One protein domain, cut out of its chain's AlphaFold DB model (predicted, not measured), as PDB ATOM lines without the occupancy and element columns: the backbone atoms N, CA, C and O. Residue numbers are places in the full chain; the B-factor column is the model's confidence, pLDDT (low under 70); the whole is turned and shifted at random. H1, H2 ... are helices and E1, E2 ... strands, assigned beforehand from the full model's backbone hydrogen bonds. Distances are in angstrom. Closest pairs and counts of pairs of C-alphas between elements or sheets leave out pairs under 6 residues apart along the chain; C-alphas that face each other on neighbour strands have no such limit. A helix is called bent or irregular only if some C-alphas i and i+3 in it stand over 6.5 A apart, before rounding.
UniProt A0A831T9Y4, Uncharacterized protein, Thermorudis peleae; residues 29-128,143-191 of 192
ATOM      1  N   ALA A  29       4.331   7.564 -19.791       76.38
ATOM      2  CA  ALA A  29       4.026   8.728 -20.629       76.38
ATOM      3  C   ALA A  29       4.242  10.075 -19.931       76.38
ATOM      4  O   ALA A  29       4.613  11.046 -20.590       76.38
ATOM      5  N   GLN A  30       4.067  10.137 -18.611       77.62
ATOM      6  CA  GLN A  30       4.251  11.367 -17.842       77.62
ATOM      7  C   GLN A  30       5.727  11.606 -17.488       77.62
ATOM      8  O   GLN A  30       6.171  12.751 -17.435       77.62
ATOM      9  N   ALA A  31       6.501  10.539 -17.271       79.88
ATOM     10  CA  ALA A  31       7.882  10.641 -16.802       79.88
ATOM     11  C   ALA A  31       8.934  10.605 -17.917       79.88
ATOM     12  O   ALA A  31       9.918  11.341 -17.858       79.88
ATOM     13  N   LEU A  32       8.764   9.759 -18.936       81.69
ATOM     14  CA  LEU A  32       9.815   9.526 -19.930       81.69
ATOM     15  C   LEU A  32      10.156  10.770 -20.760       81.69
ATOM     16  O   LEU A  32      11.346  11.073 -20.855       81.69
ATOM     17  N   PRO A  33       9.192  11.525 -21.329       85.69
ATOM     18  CA  PRO A  33       9.527  12.704 -22.123       85.69
ATOM     19  C   PRO A  33      10.382  13.743 -21.379       85.69
ATOM     20  O   PRO A  33      11.461  14.065 -21.885       85.69
ATOM     21  N   PRO A  34      10.001  14.235 -20.179       86.50
ATOM     22  CA  PRO A  34      10.807  15.237 -19.487       86.50
ATOM     23  C   PRO A  34      12.170  14.697 -19.029       86.50
ATOM     24  O   PRO A  34      13.160  15.426 -19.102       86.50
ATOM     25  N   LEU A  35      12.262  13.430 -18.606       85.62
ATOM     26  CA  LEU A  35      13.530  12.838 -18.162       85.62
ATOM     27  C   LEU A  35      14.531  12.687 -19.307       85.62
ATOM     28  O   LEU A  35      15.696  13.069 -19.178       85.62
ATOM     29  N   ILE A  36      14.072  12.169 -20.445       86.81
ATOM     30  CA  ILE A  36      14.917  12.005 -21.628       86.81
ATOM     31  C   ILE A  36      15.312  13.363 -22.201       86.81
ATOM     32  O   ILE A  36      16.460  13.528 -22.613       86.81
ATOM     33  N   GLN A  37      14.415  14.350 -22.171       88.31
ATOM     34  CA  GLN A  37      14.748  15.717 -22.554       88.31
ATOM     35  C   GLN A  37      15.859  16.294 -21.666       88.31
ATOM     36  O   GLN A  37      16.865  16.769 -22.187       88.31
ATOM     37  N   CYS A  38      15.744  16.168 -20.338       87.81
ATOM     38  CA  CYS A  38      16.772  16.639 -19.403       87.81
ATOM     39  C   CYS A  38      18.129  15.956 -19.632       87.81
ATOM     40  O   CYS A  38      19.177  16.610 -19.606       87.81
ATOM     41  N   PHE A  39      18.124  14.642 -19.870       85.25
ATOM     42  CA  PHE A  39      19.344  13.909 -20.186       85.25
ATOM     43  C   PHE A  39      19.962  14.386 -21.500       85.25
ATOM     44  O   PHE A  39      21.150  14.701 -21.545       85.25
ATOM     45  N   TYR A  40      19.154  14.498 -22.554       86.06
ATOM     46  CA  TYR A  40      19.608  14.967 -23.855       86.06
ATOM     47  C   TYR A  40      20.199  16.379 -23.778       86.06
ATOM     48  O   TYR A  40      21.298  16.610 -24.281       86.06
ATOM     49  N   ASP A  41      19.542  17.301 -23.075       88.38
ATOM     50  CA  ASP A  41      20.042  18.663 -22.874       88.38
ATOM     51  C   ASP A  41      21.349  18.686 -22.077       88.38
ATOM     52  O   ASP A  41      22.231  19.497 -22.358       88.38
ATOM     53  N   THR A  42      21.515  17.766 -21.124       85.62
ATOM     54  CA  THR A  42      22.774  17.596 -20.388       85.62
ATOM     55  C   THR A  42      23.892  17.127 -21.313       85.62
ATOM     56  O   THR A  42      24.972  17.712 -21.297       85.62
ATOM     57  N   LEU A  43      23.635  16.133 -22.169       81.50
ATOM     58  CA  LEU A  43      24.618  15.650 -23.142       81.50
ATOM     59  C   LEU A  43      25.046  16.752 -24.118       81.50
ATOM     60  O   LEU A  43      26.229  16.883 -24.426       81.50
ATOM     61  N   ARG A  44      24.104  17.593 -24.558       82.69
ATOM     62  CA  ARG A  44      24.388  18.712 -25.470       82.69
ATOM     63  C   ARG A  44      25.290  19.787 -24.870       82.69
ATOM     64  O   ARG A  44      25.895  20.545 -25.622       82.69
ATOM     65  N   ARG A  45      25.442  19.845 -23.541       82.69
ATOM     66  CA  ARG A  45      26.437  20.727 -22.900       82.69
ATOM     67  C   ARG A  45      27.872  20.315 -23.223       82.69
ATOM     68  O   ARG A  45      28.762  21.152 -23.141       82.69
ATOM     69  N   PHE A  46      28.089  19.055 -23.601       76.75
ATOM     70  CA  PHE A  46      29.403  18.507 -23.932       76.75
ATOM     71  C   PHE A  46      29.697  18.497 -25.441       76.75
ATOM     72  O   PHE A  46      30.800  18.126 -25.833       76.75
ATOM     73  N   GLY A  47      28.747  18.905 -26.296       79.31
ATOM     74  CA  GLY A  47      28.958  18.995 -27.742       79.31
ATOM     75  C   GLY A  47      27.702  18.764 -28.582       79.31
ATOM     76  O   GLY A  47      26.568  18.853 -28.111       79.31
ATOM     77  N   VAL A  48      27.909  18.466 -29.868       80.50
ATOM     78  CA  VAL A  48      26.823  18.124 -30.796       80.50
ATOM     79  C   VAL A  48      26.414  16.671 -30.574       80.50
ATOM     80  O   VAL A  48      27.231  15.764 -30.709       80.50
ATOM     81  N   VAL A  49      25.141  16.456 -30.244       80.12
ATOM     82  CA  VAL A  49      24.583  15.130 -29.959       80.12
ATOM     83  C   VAL A  49      23.348  14.906 -30.816       80.12
ATOM     84  O   VAL A  49      22.395  15.686 -30.766       80.12
ATOM     85  N   GLU A  50      23.349  13.811 -31.568       80.25
ATOM     86  CA  GLU A  50      22.192  13.323 -32.312       80.25
ATOM     87  C   GLU A  50      21.688  12.028 -31.674       80.25
ATOM     88  O   GLU A  50      22.461  11.114 -31.385       80.25
ATOM     89  N   ILE A  51      20.378  11.943 -31.450       80.00
ATOM     90  CA  ILE A  51      19.752  10.706 -30.989       80.00
ATOM     91  C   ILE A  51      19.579   9.808 -32.207       80.00
ATOM     92  O   ILE A  51      18.846  10.156 -33.119       80.00
ATOM     93  N   SER A  52      20.210   8.640 -32.229       76.56
ATOM     94  CA  SER A  52      19.967   7.619 -33.260       76.56
ATOM     95  C   SER A  52      18.960   6.557 -32.806       76.56
ATOM     96  O   SER A  52      18.400   5.825 -33.620       76.56
ATOM     97  N   GLY A  53      18.684   6.489 -31.504       77.81
ATOM     98  CA  GLY A  53      17.662   5.632 -30.928       77.81
ATOM     99  C   GLY A  53      17.565   5.781 -29.415       77.81
ATOM    100  O   GLY A  53      18.435   6.370 -28.776       77.81
ATOM    101  N   LEU A  54      16.497   5.228 -28.854       80.38
ATOM    102  CA  LEU A  54      16.216   5.185 -27.426       80.38
ATOM    103  C   LEU A  54      15.700   3.792 -27.069       80.38
ATOM    104  O   LEU A  54      14.913   3.212 -27.814       80.38
ATOM    105  N   GLN A  55      16.136   3.252 -25.935       79.19
ATOM    106  CA  GLN A  55      15.630   1.995 -25.397       79.19
ATOM    107  C   GLN A  55      15.123   2.220 -23.978       79.19
ATOM    108  O   GLN A  55      15.821   2.804 -23.154       79.19
ATOM    109  N   MET A  56      13.924   1.718 -23.705       78.00
ATOM    110  CA  MET A  56      13.371   1.594 -22.368       78.00
ATOM    111  C   MET A  56      13.392   0.124 -21.971       78.00
ATOM    112  O   MET A  56      12.813  -0.719 -22.653       78.00
ATOM    113  N   THR A  57      14.010  -0.147 -20.831       76.19
ATOM    114  CA  THR A  57      13.935  -1.432 -20.148       76.19
ATOM    115  C   THR A  57      13.135  -1.235 -18.870       76.19
ATOM    116  O   THR A  57      13.476  -0.379 -18.059       76.19
ATOM    117  N   ALA A  58      12.087  -2.027 -18.685       73.38
ATOM    118  CA  ALA A  58      11.288  -2.039 -17.473       73.38
ATOM    119  C   ALA A  58      11.529  -3.330 -16.691       73.38
ATOM    120  O   ALA A  58      11.538  -4.425 -17.263       73.38
ATOM    121  N   SER A  59      11.671  -3.198 -15.376       70.44
ATOM    122  CA  SER A  59      11.681  -4.314 -14.436       70.44
ATOM    123  C   SER A  59      10.703  -4.011 -13.315       70.44
ATOM    124  O   SER A  59      10.727  -2.923 -12.750       70.44
ATOM    125  N   TYR A  60       9.818  -4.961 -13.025       71.69
ATOM    126  CA  TYR A  60       8.798  -4.857 -11.982       71.69
ATOM    127  C   TYR A  60       7.864  -3.647 -12.106       71.69
ATOM    128  O   TYR A  60       7.262  -3.241 -11.113       71.69
ATOM    129  N   LEU A  61       7.684  -3.104 -13.316       72.75
ATOM    130  CA  LEU A  61       6.774  -1.982 -13.532       72.75
ATOM    131  C   LEU A  61       5.368  -2.386 -13.052       72.75
ATOM    132  O   LEU A  61       4.867  -3.435 -13.480       72.75
ATOM    133  N   PRO A  62       4.721  -1.611 -12.162       68.62
ATOM    134  CA  PRO A  62       3.405  -1.960 -11.649       68.62
ATOM    135  C   PRO A  62       2.412  -2.207 -12.786       68.62
ATOM    136  O   PRO A  62       2.461  -1.544 -13.827       68.62
ATOM    137  N   ALA A  63       1.490  -3.152 -12.601       62.34
ATOM    138  CA  ALA A  63       0.355  -3.266 -13.508       62.34
ATOM    139  C   ALA A  63      -0.418  -1.938 -13.457       62.34
ATOM    140  O   ALA A  63      -0.750  -1.471 -12.369       62.34
ATOM    141  N   ALA A  64      -0.628  -1.298 -14.608       60.88
ATOM    142  CA  ALA A  64      -1.395  -0.058 -14.652       60.88
ATOM    143  C   ALA A  64      -2.853  -0.333 -14.254       60.88
ATOM    144  O   ALA A  64      -3.391  -1.398 -14.572       60.88
ATOM    145  N   GLY A  65      -3.493   0.647 -13.611       54.91
ATOM    146  CA  GLY A  65      -4.949   0.775 -13.680       54.91
ATOM    147  C   GLY A  65      -5.374   1.034 -15.127       54.91
ATOM    148  O   GLY A  65      -4.536   1.368 -15.964       54.91
ATOM    149  N   GLU A  66      -6.650   0.834 -15.445       51.59
ATOM    150  CA  GLU A  66      -7.179   1.000 -16.803       51.59
ATOM    151  C   GLU A  66      -6.841   2.394 -17.362       51.59
ATOM    152  O   GLU A  66      -7.506   3.379 -17.051       51.59
ATOM    153  N   SER A  67      -5.799   2.491 -18.193       54.47
ATOM    154  CA  SER A  67      -5.590   3.677 -19.022       54.47
ATOM    155  C   SER A  67      -6.793   3.792 -19.950       54.47
ATOM    156  O   SER A  67      -7.225   2.793 -20.542       54.47
ATOM    157  N   SER A  68      -7.377   4.987 -20.054       55.03
ATOM    158  CA  SER A  68      -8.556   5.156 -20.890       55.03
ATOM    159  C   SER A  68      -8.173   4.838 -22.342       55.03
ATOM    160  O   SER A  68      -7.195   5.347 -22.893       55.03
ATOM    161  N   ALA A  69      -8.947   3.969 -22.997       59.19
ATOM    162  CA  ALA A  69      -8.701   3.602 -24.393       59.19
ATOM    163  C   ALA A  69      -8.695   4.827 -25.336       59.19
ATOM    164  O   ALA A  69      -8.147   4.768 -26.437       59.19
ATOM    165  N   TRP A  70      -9.299   5.937 -24.898       55.41
ATOM    166  CA  TRP A  70      -9.328   7.211 -25.604       55.41
ATOM    167  C   TRP A  70      -7.987   7.962 -25.544       55.41
ATOM    168  O   TRP A  70      -7.510   8.438 -26.580       55.41
ATOM    169  N   ASP A  71      -7.341   7.999 -24.377       66.50
ATOM    170  CA  ASP A  71      -6.024   8.627 -24.204       66.50
ATOM    171  C   ASP A  71      -4.956   7.866 -25.000       66.50
ATOM    172  O   ASP A  71      -4.161   8.459 -25.732       66.50
ATOM    173  N   LEU A  72      -5.029   6.531 -24.981       68.19
ATOM    174  CA  LEU A  72      -4.147   5.661 -25.766       68.19
ATOM    175  C   LEU A  72      -4.334   5.830 -27.271       68.19
ATOM    176  O   LEU A  72      -3.358   5.858 -28.017       68.19
ATOM    177  N   ARG A  73      -5.580   5.953 -27.739       68.00
ATOM    178  CA  ARG A  73      -5.865   6.167 -29.162       68.00
ATOM    179  C   ARG A  73      -5.313   7.506 -29.644       68.00
ATOM    180  O   ARG A  73      -4.752   7.571 -30.733       68.00
ATOM    181  N   THR A  74      -5.437   8.550 -28.830       69.00
ATOM    182  CA  THR A  74      -4.864   9.869 -29.129       69.00
ATOM    183  C   THR A  74      -3.340   9.804 -29.195       69.00
ATOM    184  O   THR A  74      -2.756  10.293 -30.160       69.00
ATOM    185  N   GLY A  75      -2.700   9.125 -28.235       71.19
ATOM    186  CA  GLY A  75      -1.255   8.894 -28.247       71.19
ATOM    187  C   GLY A  75      -0.788   8.108 -29.475       71.19
ATOM    188  O   GLY A  75       0.186   8.491 -30.119       71.19
ATOM    189  N   LEU A  76      -1.500   7.041 -29.851       72.94
ATOM    190  CA  LEU A  76      -1.163   6.203 -31.011       72.94
ATOM    191  C   LEU A  76      -1.335   6.918 -32.356       72.94
ATOM    192  O   LEU A  76      -0.716   6.507 -33.330       72.94
ATOM    193  N   ASN A  77      -2.145   7.977 -32.421       72.56
ATOM    194  CA  ASN A  77      -2.277   8.811 -33.618       72.56
ATOM    195  C   ASN A  77      -1.124   9.815 -33.777       72.56
ATOM    196  O   ASN A  77      -1.044  10.484 -34.805       72.56
ATOM    197  N   TRP A  78      -0.248   9.949 -32.773       73.81
ATOM    198  CA  TRP A  78       0.888  10.867 -32.830       73.81
ATOM    199  C   TRP A  78       1.988  10.398 -33.785       73.81
ATOM    200  O   TRP A  78       2.664  11.222 -34.394       73.81
ATOM    201  N   PHE A  79       2.171   9.086 -33.932       76.88
ATOM    202  CA  PHE A  79       3.091   8.511 -34.906       76.88
ATOM    203  C   PHE A  79       2.321   7.707 -35.942       76.88
ATOM    204  O   PHE A  79       1.383   6.977 -35.629       76.88
ATOM    205  N   THR A  80       2.737   7.828 -37.196       72.94
ATOM    206  CA  THR A  80       2.037   7.182 -38.302       72.94
ATOM    207  C   THR A  80       2.783   5.917 -38.670       72.94
ATOM    208  O   THR A  80       3.964   5.992 -39.003       72.94
ATOM    209  N   PRO A  81       2.140   4.747 -38.661       70.12
ATOM    210  CA  PRO A  81       2.730   3.556 -39.244       70.12
ATOM    211  C   PRO A  81       3.204   3.805 -40.678       70.12
ATOM    212  O   PRO A  81       2.524   4.474 -41.460       70.12
ATOM    213  N   ALA A  82       4.371   3.276 -41.031       66.31
ATOM    214  CA  ALA A  82       4.917   3.426 -42.372       66.31
ATOM    215  C   ALA A  82       5.325   2.098 -42.983       66.31
ATOM    216  O   ALA A  82       5.867   1.223 -42.317       66.31
ATOM    217  N   LEU A  83       5.076   1.997 -44.287       60.50
ATOM    218  CA  LEU A  83       5.397   0.829 -45.093       60.50
ATOM    219  C   LEU A  83       6.774   1.023 -45.734       60.50
ATOM    220  O   LEU A  83       7.035   2.065 -46.354       60.50
ATOM    221  N   GLY A  84       7.630   0.011 -45.590       62.12
ATOM    222  CA  GLY A  84       8.957  -0.082 -46.206       62.12
ATOM    223  C   GLY A  84       9.755   1.238 -46.241       62.12
ATOM    224  O   GLY A  84      10.122   1.752 -45.187       62.12
ATOM    225  N   PRO A  85      10.027   1.814 -47.431       60.25
ATOM    226  CA  PRO A  85      10.954   2.939 -47.622       60.25
ATOM    227  C   PRO A  85      10.463   4.289 -47.075       60.25
ATOM    228  O   PRO A  85      11.161   5.288 -47.203       60.25
ATOM    229  N   ARG A  86       9.248   4.358 -46.515       66.75
ATOM    230  CA  ARG A  86       8.718   5.575 -45.874       66.75
ATOM    231  C   ARG A  86       8.909   5.580 -44.359       66.75
ATOM    232  O   ARG A  86       8.470   6.528 -43.716       66.75
ATOM    233  N   ALA A  87       9.465   4.513 -43.788       73.19
ATOM    234  CA  ALA A  87       9.725   4.427 -42.362       73.19
ATOM    235  C   ALA A  87      10.873   5.365 -41.977       73.19
ATOM    236  O   ALA A  87      11.936   5.323 -42.582       73.19
ATOM    237  N   GLU A  88      10.655   6.189 -40.958       77.31
ATOM    238  CA  GLU A  88      11.689   7.057 -40.374       77.31
ATOM    239  C   GLU A  88      12.230   6.451 -39.070       77.31
ATOM    240  O   GLU A  88      13.319   6.795 -38.611       77.31
ATOM    241  N   ALA A  89      11.473   5.529 -38.467       76.88
ATOM    242  CA  ALA A  89      11.858   4.805 -37.270       76.88
ATOM    243  C   ALA A  89      11.374   3.353 -37.283       76.88
ATOM    244  O   ALA A  89      10.344   3.020 -37.869       76.88
ATOM    245  N   LEU A  90      12.086   2.514 -36.537       78.81
ATOM    246  CA  LEU A  90      11.674   1.170 -36.163       78.81
ATOM    247  C   LEU A  90      11.475   1.109 -34.647       78.81
ATOM    248  O   LEU A  90      12.413   1.366 -33.889       78.81
ATOM    249  N   VAL A  91      10.276   0.722 -34.212       78.94
ATOM    250  CA  VAL A  91       9.972   0.404 -32.813       78.94
ATOM    251  C   VAL A  91      10.062  -1.101 -32.614       78.94
ATOM    252  O   VAL A  91       9.151  -1.827 -32.993       78.94
ATOM    253  N   ALA A  92      11.149  -1.576 -32.026       78.00
ATOM    254  CA  ALA A  92      11.404  -2.977 -31.745       78.00
ATOM    255  C   ALA A  92      11.065  -3.325 -30.285       78.00
ATOM    256  O   ALA A  92      11.257  -2.507 -29.388       78.00
ATOM    257  N   PHE A  93      10.572  -4.534 -30.029       76.06
ATOM    258  CA  PHE A  93      10.195  -4.992 -28.688       76.06
ATOM    259  C   PHE A  93      10.528  -6.468 -28.453       76.06
ATOM    260  O   PHE A  93      10.660  -7.260 -29.393       76.06
ATOM    261  N   ASP A  94      10.682  -6.830 -27.182       72.81
ATOM    262  CA  ASP A  94      10.944  -8.202 -26.751       72.81
ATOM    263  C   ASP A  94       9.662  -9.028 -26.522       72.81
ATOM    264  O   ASP A  94       8.528  -8.552 -26.628       72.81
ATOM    265  N   SER A  95       9.848 -10.315 -26.218       70.44
ATOM    266  CA  SER A  95       8.751 -11.233 -25.891       70.44
ATOM    267  C   SER A  95       8.047 -10.888 -24.574       70.44
ATOM    268  O   SER A  95       6.873 -11.234 -24.410       70.44
ATOM    269  N   GLY A  96       8.727 -10.184 -23.663       72.44
ATOM    270  CA  GLY A  96       8.162  -9.690 -22.409       72.44
ATOM    271  C   GLY A  96       7.007  -8.724 -22.661       72.44
ATOM    272  O   GLY A  96       5.931  -8.897 -22.087       72.44
ATOM    273  N   LEU A  97       7.177  -7.788 -23.605       74.75
ATOM    274  CA  LEU A  97       6.112  -6.866 -24.020       74.75
ATOM    275  C   LEU A  97       4.905  -7.601 -24.630       74.75
ATOM    276  O   LEU A  97       3.751  -7.205 -24.434       74.75
ATOM    277  N   LEU A  98       5.165  -8.681 -25.369       74.12
ATOM    278  CA  LEU A  98       4.145  -9.425 -26.108       74.12
ATOM    279  C   LEU A  98       3.256 -10.309 -25.226       74.12
ATOM    280  O   LEU A  98       2.095 -10.532 -25.581       74.12
ATOM    281  N   GLN A  99       3.752 -10.766 -24.072       72.88
ATOM    282  CA  GLN A  99       3.004 -11.588 -23.109       72.88
ATOM    283  C   GLN A  99       2.370 -12.848 -23.726       72.88
ATOM    284  O   GLN A  99       1.192 -13.135 -23.524       72.88
ATOM    285  N   GLY A 100       3.141 -13.593 -24.521       70.06
ATOM    286  CA  GLY A 100       2.672 -14.830 -25.162       70.06
ATOM    287  C   GLY A 100       1.831 -14.625 -26.426       70.06
ATOM    288  O   GLY A 100       1.439 -15.606 -27.050       70.06
ATOM    289  N   ARG A 101       1.590 -13.374 -26.838       75.44
ATOM    290  CA  ARG A 101       1.033 -13.050 -28.158       75.44
ATOM    291  C   ARG A 101       2.121 -13.067 -29.219       75.44
ATOM    292  O   ARG A 101       3.288 -12.793 -28.942       75.44
ATOM    293  N   SER A 102       1.729 -13.317 -30.457       77.31
ATOM    294  CA  SER A 102       2.601 -13.060 -31.600       77.31
ATOM    295  C   SER A 102       2.768 -11.553 -31.829       77.31
ATOM    296  O   SER A 102       1.882 -10.753 -31.508       77.31
ATOM    297  N   GLY A 103       3.883 -11.150 -32.448       73.38
ATOM    298  CA  GLY A 103       4.047  -9.773 -32.922       73.38
ATOM    299  C   GLY A 103       2.878  -9.356 -33.825       73.38
ATOM    300  O   GLY A 103       2.271  -8.308 -33.611       73.38
ATOM    301  N   ALA A 104       2.487 -10.224 -34.765       74.25
ATOM    302  CA  ALA A 104       1.373  -9.998 -35.688       74.25
ATOM    303  C   ALA A 104       0.057  -9.628 -34.980       74.25
ATOM    304  O   ALA A 104      -0.594  -8.655 -35.360       74.25
ATOM    305  N   GLU A 105      -0.313 -10.351 -33.920       78.88
ATOM    306  CA  GLU A 105      -1.521 -10.061 -33.137       78.88
ATOM    307  C   GLU A 105      -1.446  -8.709 -32.427       78.88
ATOM    308  O   GLU A 105      -2.442  -7.980 -32.368       78.88
ATOM    309  N   PHE A 106      -0.268  -8.358 -31.905       76.81
ATOM    310  CA  PHE A 106      -0.055  -7.066 -31.267       76.81
ATOM    311  C   PHE A 106      -0.194  -5.918 -32.274       76.81
ATOM    312  O   PHE A 106      -0.965  -4.988 -32.033       76.81
ATOM    313  N   ALA A 107       0.440  -6.011 -33.447       73.50
ATOM    314  CA  ALA A 107       0.302  -4.984 -34.479       73.50
ATOM    315  C   ALA A 107      -1.121  -4.892 -35.029       73.50
ATOM    316  O   ALA A 107      -1.642  -3.790 -35.149       73.50
ATOM    317  N   ALA A 108      -1.794  -6.015 -35.301       74.81
ATOM    318  CA  ALA A 108      -3.190  -6.011 -35.750       74.81
ATOM    319  C   ALA A 108      -4.127  -5.343 -34.727       74.81
ATOM    320  O   ALA A 108      -5.181  -4.797 -35.065       74.81
ATOM    321  N   ARG A 109      -3.765  -5.367 -33.441       73.88
ATOM    322  CA  ARG A 109      -4.483  -4.634 -32.398       73.88
ATOM    323  C   ARG A 109      -4.133  -3.146 -32.397       73.88
ATOM    324  O   ARG A 109      -5.061  -2.343 -32.348       73.88
ATOM    325  N   LEU A 110      -2.854  -2.781 -32.501       74.00
ATOM    326  CA  LEU A 110      -2.444  -1.381 -32.674       74.00
ATOM    327  C   LEU A 110      -3.130  -0.752 -33.899       74.00
ATOM    328  O   LEU A 110      -3.675   0.344 -33.790       74.00
ATOM    329  N   GLN A 111      -3.217  -1.493 -35.009       71.56
ATOM    330  CA  GLN A 111      -3.951  -1.117 -36.223       71.56
ATOM    331  C   GLN A 111      -5.425  -0.821 -35.936       71.56
ATOM    332  O   GLN A 111      -5.947   0.200 -36.372       71.56
ATOM    333  N   ARG A 112      -6.110  -1.686 -35.176       73.88
ATOM    334  CA  ARG A 112      -7.517  -1.462 -34.804       73.88
ATOM    335  C   ARG A 112      -7.711  -0.240 -33.908       73.88
ATOM    336  O   ARG A 112      -8.759   0.389 -33.987       73.88
ATOM    337  N   MET A 113      -6.733   0.083 -33.062       72.56
ATOM    338  CA  MET A 113      -6.815   1.230 -32.155       72.56
ATOM    339  C   MET A 113      -6.520   2.556 -32.865       72.56
ATOM    340  O   MET A 113      -7.263   3.513 -32.660       72.56
ATOM    341  N   SER A 114      -5.497   2.617 -33.723       68.88
ATOM    342  CA  SER A 114      -5.139   3.852 -34.439       68.88
ATOM    343  C   SER A 114      -5.881   4.041 -35.770       68.88
ATOM    344  O   SER A 114      -5.938   5.147 -36.297       68.88
ATOM    345  N   GLY A 115      -6.442   2.974 -36.347       62.09
ATOM    346  CA  GLY A 115      -7.016   2.985 -37.697       62.09
ATOM    347  C   GLY A 115      -5.979   3.030 -38.829       62.09
ATOM    348  O   GLY A 115      -6.359   3.228 -39.980       62.09
ATOM    349  N   SER A 116      -4.687   2.855 -38.527       58.56
ATOM    350  CA  SER A 116      -3.572   2.938 -39.489       58.56
ATOM    351  C   SER A 116      -2.856   1.590 -39.675       58.56
ATOM    352  O   SER A 116      -2.890   0.752 -38.780       58.56
ATOM    353  N   LEU A 117      -2.195   1.364 -40.820       50.22
ATOM    354  CA  LEU A 117      -1.560   0.083 -41.196       50.22
ATOM    355  C   LEU A 117      -0.139  -0.088 -40.630       50.22
ATOM    356  O   LEU A 117       0.799   0.518 -41.131       50.22
ATOM    357  N   PHE A 118       0.035  -0.964 -39.642       52.50
ATOM    358  CA  PHE A 118       1.340  -1.344 -39.083       52.50
ATOM    359  C   PHE A 118       1.992  -2.470 -39.895       52.50
ATOM    360  O   PHE A 118       1.358  -3.506 -40.087       52.50
ATOM    361  N   GLU A 119       3.255  -2.313 -40.297       47.22
ATOM    362  CA  GLU A 119       4.065  -3.388 -40.889       47.22
ATOM    363  C   GLU A 119       5.226  -3.789 -39.980       47.22
ATOM    364  O   GLU A 119       5.851  -2.950 -39.324       47.22
ATOM    365  N   PHE A 120       5.521  -5.090 -39.988       46.59
ATOM    366  CA  PHE A 120       6.736  -5.637 -39.404       46.59
ATOM    367  C   PHE A 120       7.891  -5.485 -40.383       46.59
ATOM    368  O   PHE A 120       7.874  -6.071 -41.463       46.59
ATOM    369  N   GLY A 121       8.892  -4.702 -39.995       41.66
ATOM    370  CA  GLY A 121      10.153  -4.604 -40.721       41.66
ATOM    371  C   GLY A 121      11.172  -5.635 -40.227       41.66
ATOM    372  O   GLY A 121      11.071  -6.094 -39.084       41.66
ATOM    373  N   PRO A 122      12.182  -5.991 -41.047       36.72
ATOM    374  CA  PRO A 122      13.356  -6.686 -40.539       36.72
ATOM    375  C   PRO A 122      13.974  -5.847 -39.420       36.72
ATOM    376  O   PRO A 122      14.093  -4.626 -39.522       36.72
ATOM    377  N   LEU A 123      14.343  -6.513 -38.331       43.12
ATOM    378  CA  LEU A 123      14.962  -5.860 -37.189       43.12
ATOM    379  C   LEU A 123      16.243  -5.166 -37.632       43.12
ATOM    380  O   LEU A 123      17.148  -5.809 -38.163       43.12
ATOM    381  N   VAL A 124      16.347  -3.868 -37.353       38.84
ATOM    382  CA  VAL A 124      17.661  -3.232 -37.318       38.84
ATOM    383  C   VAL A 124      18.416  -3.897 -36.166       38.84
ATOM    384  O   VAL A 124      17.871  -3.952 -35.057       38.84
ATOM    385  N   PRO A 125      19.630  -4.428 -36.397       35.38
ATOM    386  CA  PRO A 125      20.431  -4.999 -35.333       35.38
ATOM    387  C   PRO A 125      20.528  -3.997 -34.184       35.38
ATOM    388  O   PRO A 125      21.034  -2.885 -34.342       35.38
ATOM    389  N   VAL A 126      20.015  -4.385 -33.021       39.34
ATOM    390  CA  VAL A 126      20.337  -3.710 -31.768       39.34
ATOM    391  C   VAL A 126      21.860  -3.863 -31.626       39.34
ATOM    392  O   VAL A 126      22.316  -5.011 -31.634       39.34
ATOM    393  N   PRO A 127      22.677  -2.788 -31.553       37.50
ATOM    394  CA  PRO A 127      24.064  -2.895 -31.115       37.50
ATOM    395  C   PRO A 127      24.126  -3.827 -29.912       37.50
ATOM    396  O   PRO A 127      23.280  -3.710 -29.021       37.50
ATOM    397  N   ALA A 128      25.047  -4.796 -29.973       35.69
ATOM    398  CA  ALA A 128      25.125  -5.919 -29.048       35.69
ATOM    399  C   ALA A 128      24.838  -5.456 -27.619       35.69
ATOM    400  O   ALA A 128      25.388  -4.448 -27.174       35.69
ATOM    401  N   VAL A 143      16.840 -12.130 -18.439       45.84
ATOM    402  CA  VAL A 143      17.621 -11.996 -19.666       45.84
ATOM    403  C   VAL A 143      16.694 -11.380 -20.706       45.84
ATOM    404  O   VAL A 143      15.857 -12.057 -21.301       45.84
ATOM    405  N   LEU A 144      16.803 -10.067 -20.884       46.94
ATOM    406  CA  LEU A 144      16.181  -9.394 -22.012       46.94
ATOM    407  C   LEU A 144      16.849  -9.948 -23.262       46.94
ATOM    408  O   LEU A 144      18.068 -10.087 -23.299       46.94
ATOM    409  N   SER A 145      16.067 -10.287 -24.271       46.44
ATOM    410  CA  SER A 145      16.579 -10.770 -25.552       46.44
ATOM    411  C   SER A 145      16.580  -9.617 -26.550       46.44
ATOM    412  O   SER A 145      15.755  -8.708 -26.416       46.44
ATOM    413  N   PRO A 146      17.449  -9.632 -27.576       47.75
ATOM    414  CA  PRO A 146      17.296  -8.740 -28.716       47.75
ATOM    415  C   PRO A 146      15.853  -8.781 -29.219       47.75
ATOM    416  O   PRO A 146      15.249  -9.856 -29.282       47.75
ATOM    417  N   ALA A 147      15.305  -7.611 -29.548       52.91
ATOM    418  CA  ALA A 147      13.958  -7.527 -30.086       52.91
ATOM    419  C   ALA A 147      13.841  -8.468 -31.288       52.91
ATOM    420  O   ALA A 147      14.691  -8.429 -32.170       52.91
ATOM    421  N   GLN A 148      12.830  -9.336 -31.289       56.19
ATOM    422  CA  GLN A 148      12.559 -10.263 -32.398       56.19
ATOM    423  C   GLN A 148      11.483  -9.724 -33.348       56.19
ATOM    424  O   GLN A 148      11.240 -10.285 -34.414       56.19
ATOM    425  N   TRP A 149      10.852  -8.618 -32.960       63.84
ATOM    426  CA  TRP A 149       9.729  -8.016 -33.650       63.84
ATOM    427  C   TRP A 149       9.826  -6.497 -33.561       63.84
ATOM    428  O   TRP A 149      10.313  -5.961 -32.563       63.84
ATOM    429  N   GLY A 150       9.343  -5.798 -34.585       70.00
ATOM    430  CA  GLY A 150       9.229  -4.349 -34.539       70.00
ATOM    431  C   GLY A 150       8.284  -3.770 -35.578       70.00
ATOM    432  O   GLY A 150       7.962  -4.421 -36.562       70.00
ATOM    433  N   VAL A 151       7.841  -2.545 -35.335       75.62
ATOM    434  CA  VAL A 151       6.916  -1.791 -36.178       75.62
ATOM    435  C   VAL A 151       7.651  -0.630 -36.829       75.62
ATOM    436  O   VAL A 151       8.275   0.177 -36.140       75.62
ATOM    437  N   SER A 152       7.498  -0.500 -38.142       77.69
ATOM    438  CA  SER A 152       7.944   0.676 -38.887       77.69
ATOM    439  C   SER A 152       6.988   1.859 -38.706       77.69
ATOM    440  O   SER A 152       5.778   1.740 -38.919       77.69
ATOM    441  N   VAL A 153       7.524   3.020 -38.328       77.00
ATOM    442  CA  VAL A 153       6.751   4.243 -38.061       77.00
ATOM    443  C   VAL A 153       7.405   5.478 -38.680       77.00
ATOM    444  O   VAL A 153       8.591   5.494 -39.011       77.00
ATOM    445  N   ARG A 154       6.612   6.534 -38.810       80.25
ATOM    446  CA  ARG A 154       7.029   7.915 -39.036       80.25
ATOM    447  C   ARG A 154       6.730   8.722 -37.797       80.25
ATOM    448  O   ARG A 154       5.659   8.564 -37.202       80.25
ATOM    449  N   LEU A 155       7.665   9.586 -37.444       81.62
ATOM    450  CA  LEU A 155       7.479  10.525 -36.353       81.62
ATOM    451  C   LEU A 155       7.242  11.915 -36.955       81.62
ATOM    452  O   LEU A 155       7.838  12.248 -37.975       81.62
ATOM    453  N   PRO A 156       6.391  12.753 -36.347       79.69
ATOM    454  CA  PRO A 156       6.208  14.125 -36.818       79.69
ATOM    455  C   PRO A 156       7.515  14.927 -36.736       79.69
ATOM    456  O   PRO A 156       7.739  15.832 -37.537       79.69
ATOM    457  N   GLU A 157       8.388  14.567 -35.795       86.31
ATOM    458  CA  GLU A 157       9.728  15.114 -35.643       86.31
ATOM    459  C   GLU A 157      10.666  14.112 -34.959       86.31
ATOM    460  O   GLU A 157      10.231  13.187 -34.268       86.31
ATOM    461  N   TRP A 158      11.972  14.338 -35.111       85.56
ATOM    462  CA  TRP A 158      13.016  13.547 -34.467       85.56
ATOM    463  C   TRP A 158      13.677  14.316 -33.313       85.56
ATOM    464  O   TRP A 158      14.832  14.738 -33.399       85.56
ATOM    465  N   SER A 159      12.920  14.537 -32.237       87.44
ATOM    466  CA  SER A 159      13.392  15.172 -30.997       87.44
ATOM    467  C   SER A 159      13.479  14.161 -29.846       87.44
ATOM    468  O   SER A 159      12.831  13.114 -29.874       87.44
ATOM    469  N   ALA A 160      14.265  14.467 -28.807       86.75
ATOM    470  CA  ALA A 160      14.388  13.615 -27.618       86.75
ATOM    471  C   ALA A 160      13.029  13.358 -26.952       86.75
ATOM    472  O   ALA A 160      12.679  12.216 -26.653       86.75
ATOM    473  N   SER A 161      12.240  14.425 -26.802       85.56
ATOM    474  CA  SER A 161      10.882  14.370 -26.268       85.56
ATOM    475  C   SER A 161       9.940  13.552 -27.157       85.56
ATOM    476  O   SER A 161       9.203  12.718 -26.638       85.56
ATOM    477  N   ALA A 162       9.983  13.725 -28.484       85.19
ATOM    478  CA  ALA A 162       9.124  12.975 -29.404       85.19
ATOM    479  C   ALA A 162       9.453  11.475 -29.423       85.19
ATOM    480  O   ALA A 162       8.548  10.640 -29.397       85.19
ATOM    481  N   VAL A 163      10.742  11.126 -29.415       86.06
ATOM    482  CA  VAL A 163      11.211   9.735 -29.346       86.06
ATOM    483  C   VAL A 163      10.791   9.079 -28.025       86.06
ATOM    484  O   VAL A 163      10.298   7.949 -28.028       86.06
ATOM    485  N   ALA A 164      10.927   9.792 -26.903       87.38
ATOM    486  CA  ALA A 164      10.493   9.316 -25.592       87.38
ATOM    487  C   ALA A 164       8.968   9.163 -25.496       87.38
ATOM    488  O   ALA A 164       8.484   8.160 -24.972       87.38
ATOM    489  N   TRP A 165       8.211  10.113 -26.051       86.56
ATOM    490  CA  TRP A 165       6.752  10.052 -26.108       86.56
ATOM    491  C   TRP A 165       6.255   8.857 -26.925       86.56
ATOM    492  O   TRP A 165       5.407   8.101 -26.458       86.56
ATOM    493  N   ALA A 166       6.824   8.628 -28.114       84.75
ATOM    494  CA  ALA A 166       6.459   7.489 -28.955       84.75
ATOM    495  C   ALA A 166       6.694   6.147 -28.240       84.75
ATOM    496  O   ALA A 166       5.835   5.265 -28.280       84.75
ATOM    497  N   LEU A 167       7.822   6.005 -27.534       84.12
ATOM    498  CA  LEU A 167       8.099   4.818 -26.722       84.12
ATOM    499  C   LEU A 167       7.099   4.643 -25.581       84.12
ATOM    500  O   LEU A 167       6.600   3.537 -25.380       84.12
ATOM    501  N   ALA A 168       6.775   5.720 -24.870       84.56
ATOM    502  CA  ALA A 168       5.832   5.667 -23.765       84.56
ATOM    503  C   ALA A 168       4.427   5.236 -24.214       84.56
ATOM    504  O   ALA A 168       3.840   4.337 -23.619       84.56
ATOM    505  N   VAL A 169       3.935   5.787 -25.327       81.38
ATOM    506  CA  VAL A 169       2.643   5.402 -25.917       81.38
ATOM    507  C   VAL A 169       2.615   3.917 -26.290       81.38
ATOM    508  O   VAL A 169       1.616   3.241 -26.051       81.38
ATOM    509  N   VAL A 170       3.696   3.382 -26.868       80.75
ATOM    510  CA  VAL A 170       3.780   1.952 -27.224       80.75
ATOM    511  C   VAL A 170       3.734   1.074 -25.976       80.75
ATOM    512  O   VAL A 170       3.046   0.049 -25.964       80.75
ATOM    513  N   VAL A 171       4.428   1.488 -24.916       80.69
ATOM    514  CA  VAL A 171       4.417   0.807 -23.620       80.69
ATOM    515  C   VAL A 171       3.024   0.823 -23.002       80.69
ATOM    516  O   VAL A 171       2.526  -0.230 -22.598       80.69
ATOM    517  N   ASP A 172       2.356   1.972 -22.978       79.31
ATOM    518  CA  ASP A 172       1.025   2.087 -22.388       79.31
ATOM    519  C   ASP A 172      -0.031   1.338 -23.218       79.31
ATOM    520  O   ASP A 172      -0.869   0.629 -22.656       79.31
ATOM    521  N   ALA A 173       0.077   1.341 -24.552       76.50
ATOM    522  CA  ALA A 173      -0.768   0.527 -25.428       76.50
ATOM    523  C   ALA A 173      -0.575  -0.985 -25.198       76.50
ATOM    524  O   ALA A 173      -1.547  -1.753 -25.220       76.50
ATOM    525  N   ALA A 174       0.662  -1.429 -24.955       75.00
ATOM    526  CA  ALA A 174       0.954  -2.816 -24.605       75.00
ATOM    527  C   ALA A 174       0.375  -3.190 -23.235       75.00
ATOM    528  O   ALA A 174      -0.262  -4.242 -23.110       75.00
ATOM    529  N   ARG A 175       0.539  -2.311 -22.238       75.62
ATOM    530  CA  ARG A 175       0.072  -2.510 -20.857       75.62
ATOM    531  C   ARG A 175      -1.450  -2.515 -20.744       75.62
ATOM    532  O   ARG A 175      -1.982  -3.372 -20.052       75.62
ATOM    533  N   ALA A 176      -2.154  -1.659 -21.480       71.81
ATOM    534  CA  ALA A 176      -3.620  -1.660 -21.537       71.81
ATOM    535  C   ALA A 176      -4.208  -2.881 -22.266       71.81
ATOM    536  O   ALA A 176      -5.409  -3.141 -22.220       71.81
ATOM    537  N   SER A 177      -3.371  -3.637 -22.976       62.09
ATOM    538  CA  SER A 177      -3.802  -4.769 -23.789       62.09
ATOM    539  C   SER A 177      -3.647  -6.127 -23.090       62.09
ATOM    540  O   SER A 177      -3.865  -7.141 -23.754       62.09
ATOM    541  N   GLY A 178      -3.254  -6.197 -21.814       62.41
ATOM    542  CA  GLY A 178      -2.999  -7.465 -21.117       62.41
ATOM    543  C   GLY A 178      -2.894  -7.324 -19.592       62.41
ATOM    544  O   GLY A 178      -3.005  -6.214 -19.081       62.41
ATOM    545  N   PRO A 179      -2.683  -8.427 -18.847       56.56
ATOM    546  CA  PRO A 179      -2.737  -8.490 -17.374       56.56
ATOM    547  C   PRO A 179      -1.617  -7.731 -16.617       56.56
ATOM    548  O   PRO A 179      -1.299  -8.061 -15.476       56.56
ATOM    549  N   GLY A 180      -1.020  -6.698 -17.219       63.00
ATOM    550  CA  GLY A 180      -0.002  -5.851 -16.604       63.00
ATOM    551  C   GLY A 180       1.413  -6.318 -16.920       63.00
ATOM    552  O   GLY A 180       1.992  -7.134 -16.205       63.00
ATOM    553  N   THR A 181       1.982  -5.791 -18.006       69.00
ATOM    554  CA  THR A 181       3.382  -6.019 -18.385       69.00
ATOM    555  C   THR A 181       4.313  -5.387 -17.362       69.00
ATOM    556  O   THR A 181       4.319  -4.168 -17.205       69.00
ATOM    557  N   ARG A 182       5.087  -6.229 -16.666       71.56
ATOM    558  CA  ARG A 182       6.002  -5.795 -15.598       71.56
ATOM    559  C   ARG A 182       7.462  -5.755 -16.030       71.56
ATOM    560  O   ARG A 182       8.203  -4.894 -15.576       71.56
ATOM    561  N   ASN A 183       7.855  -6.683 -16.905       74.62
ATOM    562  CA  ASN A 183       9.223  -6.839 -17.386       74.62
ATOM    563  C   ASN A 183       9.217  -6.858 -18.911       74.62
ATOM    564  O   ASN A 183       8.528  -7.697 -19.496       74.62
ATOM    565  N   PHE A 184       9.931  -5.928 -19.538       75.31
ATOM    566  CA  PHE A 184      10.011  -5.821 -20.994       75.31
ATOM    567  C   PHE A 184      11.118  -4.857 -21.421       75.31
ATOM    568  O   PHE A 184      11.588  -4.028 -20.638       75.31
ATOM    569  N   SER A 185      11.459  -4.912 -22.702       76.19
ATOM    570  CA  SER A 185      12.291  -3.934 -23.389       76.19
ATOM    571  C   SER A 185      11.613  -3.469 -24.674       76.19
ATOM    572  O   SER A 185      11.132  -4.281 -25.472       76.19
ATOM    573  N   VAL A 186      11.581  -2.151 -24.875       77.00
ATOM    574  CA  VAL A 186      11.128  -1.506 -26.114       77.00
ATOM    575  C   VAL A 186      12.195  -0.529 -26.572       77.00
ATOM    576  O   VAL A 186      12.726   0.250 -25.784       77.00
ATOM    577  N   ARG A 187      12.505  -0.549 -27.863       80.56
ATOM    578  CA  ARG A 187      13.520   0.292 -28.481       80.56
ATOM    579  C   ARG A 187      12.958   0.992 -29.702       80.56
ATOM    580  O   ARG A 187      12.393   0.345 -30.569       80.56
ATOM    581  N   LEU A 188      13.197   2.288 -29.825       80.62
ATOM    582  CA  LEU A 188      12.929   3.066 -31.026       80.62
ATOM    583  C   LEU A 188      14.268   3.442 -31.662       80.62
ATOM    584  O   LEU A 188      15.142   3.974 -30.987       80.62
ATOM    585  N   THR A 189      14.457   3.138 -32.944       78.88
ATOM    586  CA  THR A 189      15.704   3.416 -33.681       78.88
ATOM    587  C   THR A 189      15.389   4.171 -34.960       78.88
ATOM    588  O   THR A 189      14.435   3.812 -35.644       78.88
ATOM    589  N   ARG A 190      16.180   5.197 -35.284       80.19
ATOM    590  CA  ARG A 190      16.062   5.931 -36.546       80.19
ATOM    591  C   ARG A 190      16.406   5.004 -37.705       80.19
ATOM    592  O   ARG A 190      17.405   4.289 -37.635       80.19
ATOM    593  N   VAL A 191      15.597   5.025 -38.753       74.38
ATOM    594  CA  VAL A 191      15.913   4.360 -40.020       74.38
ATOM    595  C   VAL A 191      16.529   5.419 -40.947       74.38
ATOM    596  O   VAL A 191      15.958   6.508 -41.042       74.38
TER     597      VAL A 191
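This is residues 29 to 128 and 143 to 191 of the 192 residues of an uncharacterized protein of Thermorudis peleae (UniProt A0A831T9Y4). A twisted sheet of four strands has one long helix, H5, packed slantwise over one face, and H1 runs beside H5 in the opposite direction, with residues 42 to 48 sticking out. H2 packs on residues 166 to 173 of H5, H4 reaches from the edge strand E3 to H2, and short H3 grazes the sheet. The 149 printed residues, with five named helices and four named strands, follow the order H1 E1 H2 E2 H3 H4 E3 H5 E4; the sheet runs E1 E4 E2 E3, antiparallel throughout, and the class is mixed, helices and strands. The whole is compact, radius of gyration of the C-alphas 14.6 A, spanning 42 by 36 by 33 A.

Start at H1, residues 29 to 44, which touches H5, residues 160 to 175, at a shallow tilt of 29 degrees, opposite ways; the closest C-alphas, of Pro 33 and Ser 161, are 4.7 A apart. Next, E1, residues 53 to 58, is antiparallel to E4, residues 184 to 190; look for N 54 and O 188, 2.8 A apart. H2, residues 69 to 76, touches H5 at a tilt of 38 degrees, only just steep, opposite ways, closest at the C-alphas of Gly 75 and Val 169, 5.7 A. E2, residues 89 to 93, is antiparallel to E4, with N 92 and O 187 at 2.7 A, and to E3, residues 149 to 154, with N 91 and O 151 at 2.8 A. H3, residues 95 to 98, only grazes the sheet and only just touches H5, with 3 pairs of C-alphas within 8 A, the closest those of Leu 97 and Ala 174, 6.6 A. H4, residues 103 to 114, only grazes the sheet and with residues 110 to 114 touches H2, about perpendicular at 77 degrees; the C-alphas of Leu 76 and Ser 114 come closest, 5.8 A. H5, the hub, touching three other helices, is over E1, E4 and E2 at a height of 8.8 A over the sheet and runs slantwise to the strands, at 36 degrees to E2 on the local plane; H5 and the sheet are two layers, a helix on one face of a sheet. E1, H2, E2 and E3, H5, E4 are split strand-helix-strand units, same-way strands with another between them, both crossovers right-handed. In H2, H4 and H5 every O i to N i+4 pair is within hydrogen-bond range, in H1 10 of 12; H3 is too short for one.

Find C-alpha 29 at (4.026, 8.728, -20.629); H1 runs 23.2 A from there, only just irregular, with C-alphas 30 and 33 6.9 A apart. E1 is 16.7 A long, H4 16.5 A and E3 17.0 A. H5 runs 22.6 A from C-alpha 160 at (14.388, 13.615, -27.618), and E4 20.4 A to C-alpha 190 at (16.062, 5.931, -36.546).

The C-alphas of Phe 46 and Arg 112 are farthest apart, 43.4 A. Residues 129 to 142 are not printed; C-alphas 128 and 143 are 13.5 A apart across the cut. The link from H2 to E2 is long. Mean pLDDT of the printed part is 71.3; look for values under 70 at residues 62 to 74, 82 to 86, 114 to 128, 143 to 149 and 177 to 181.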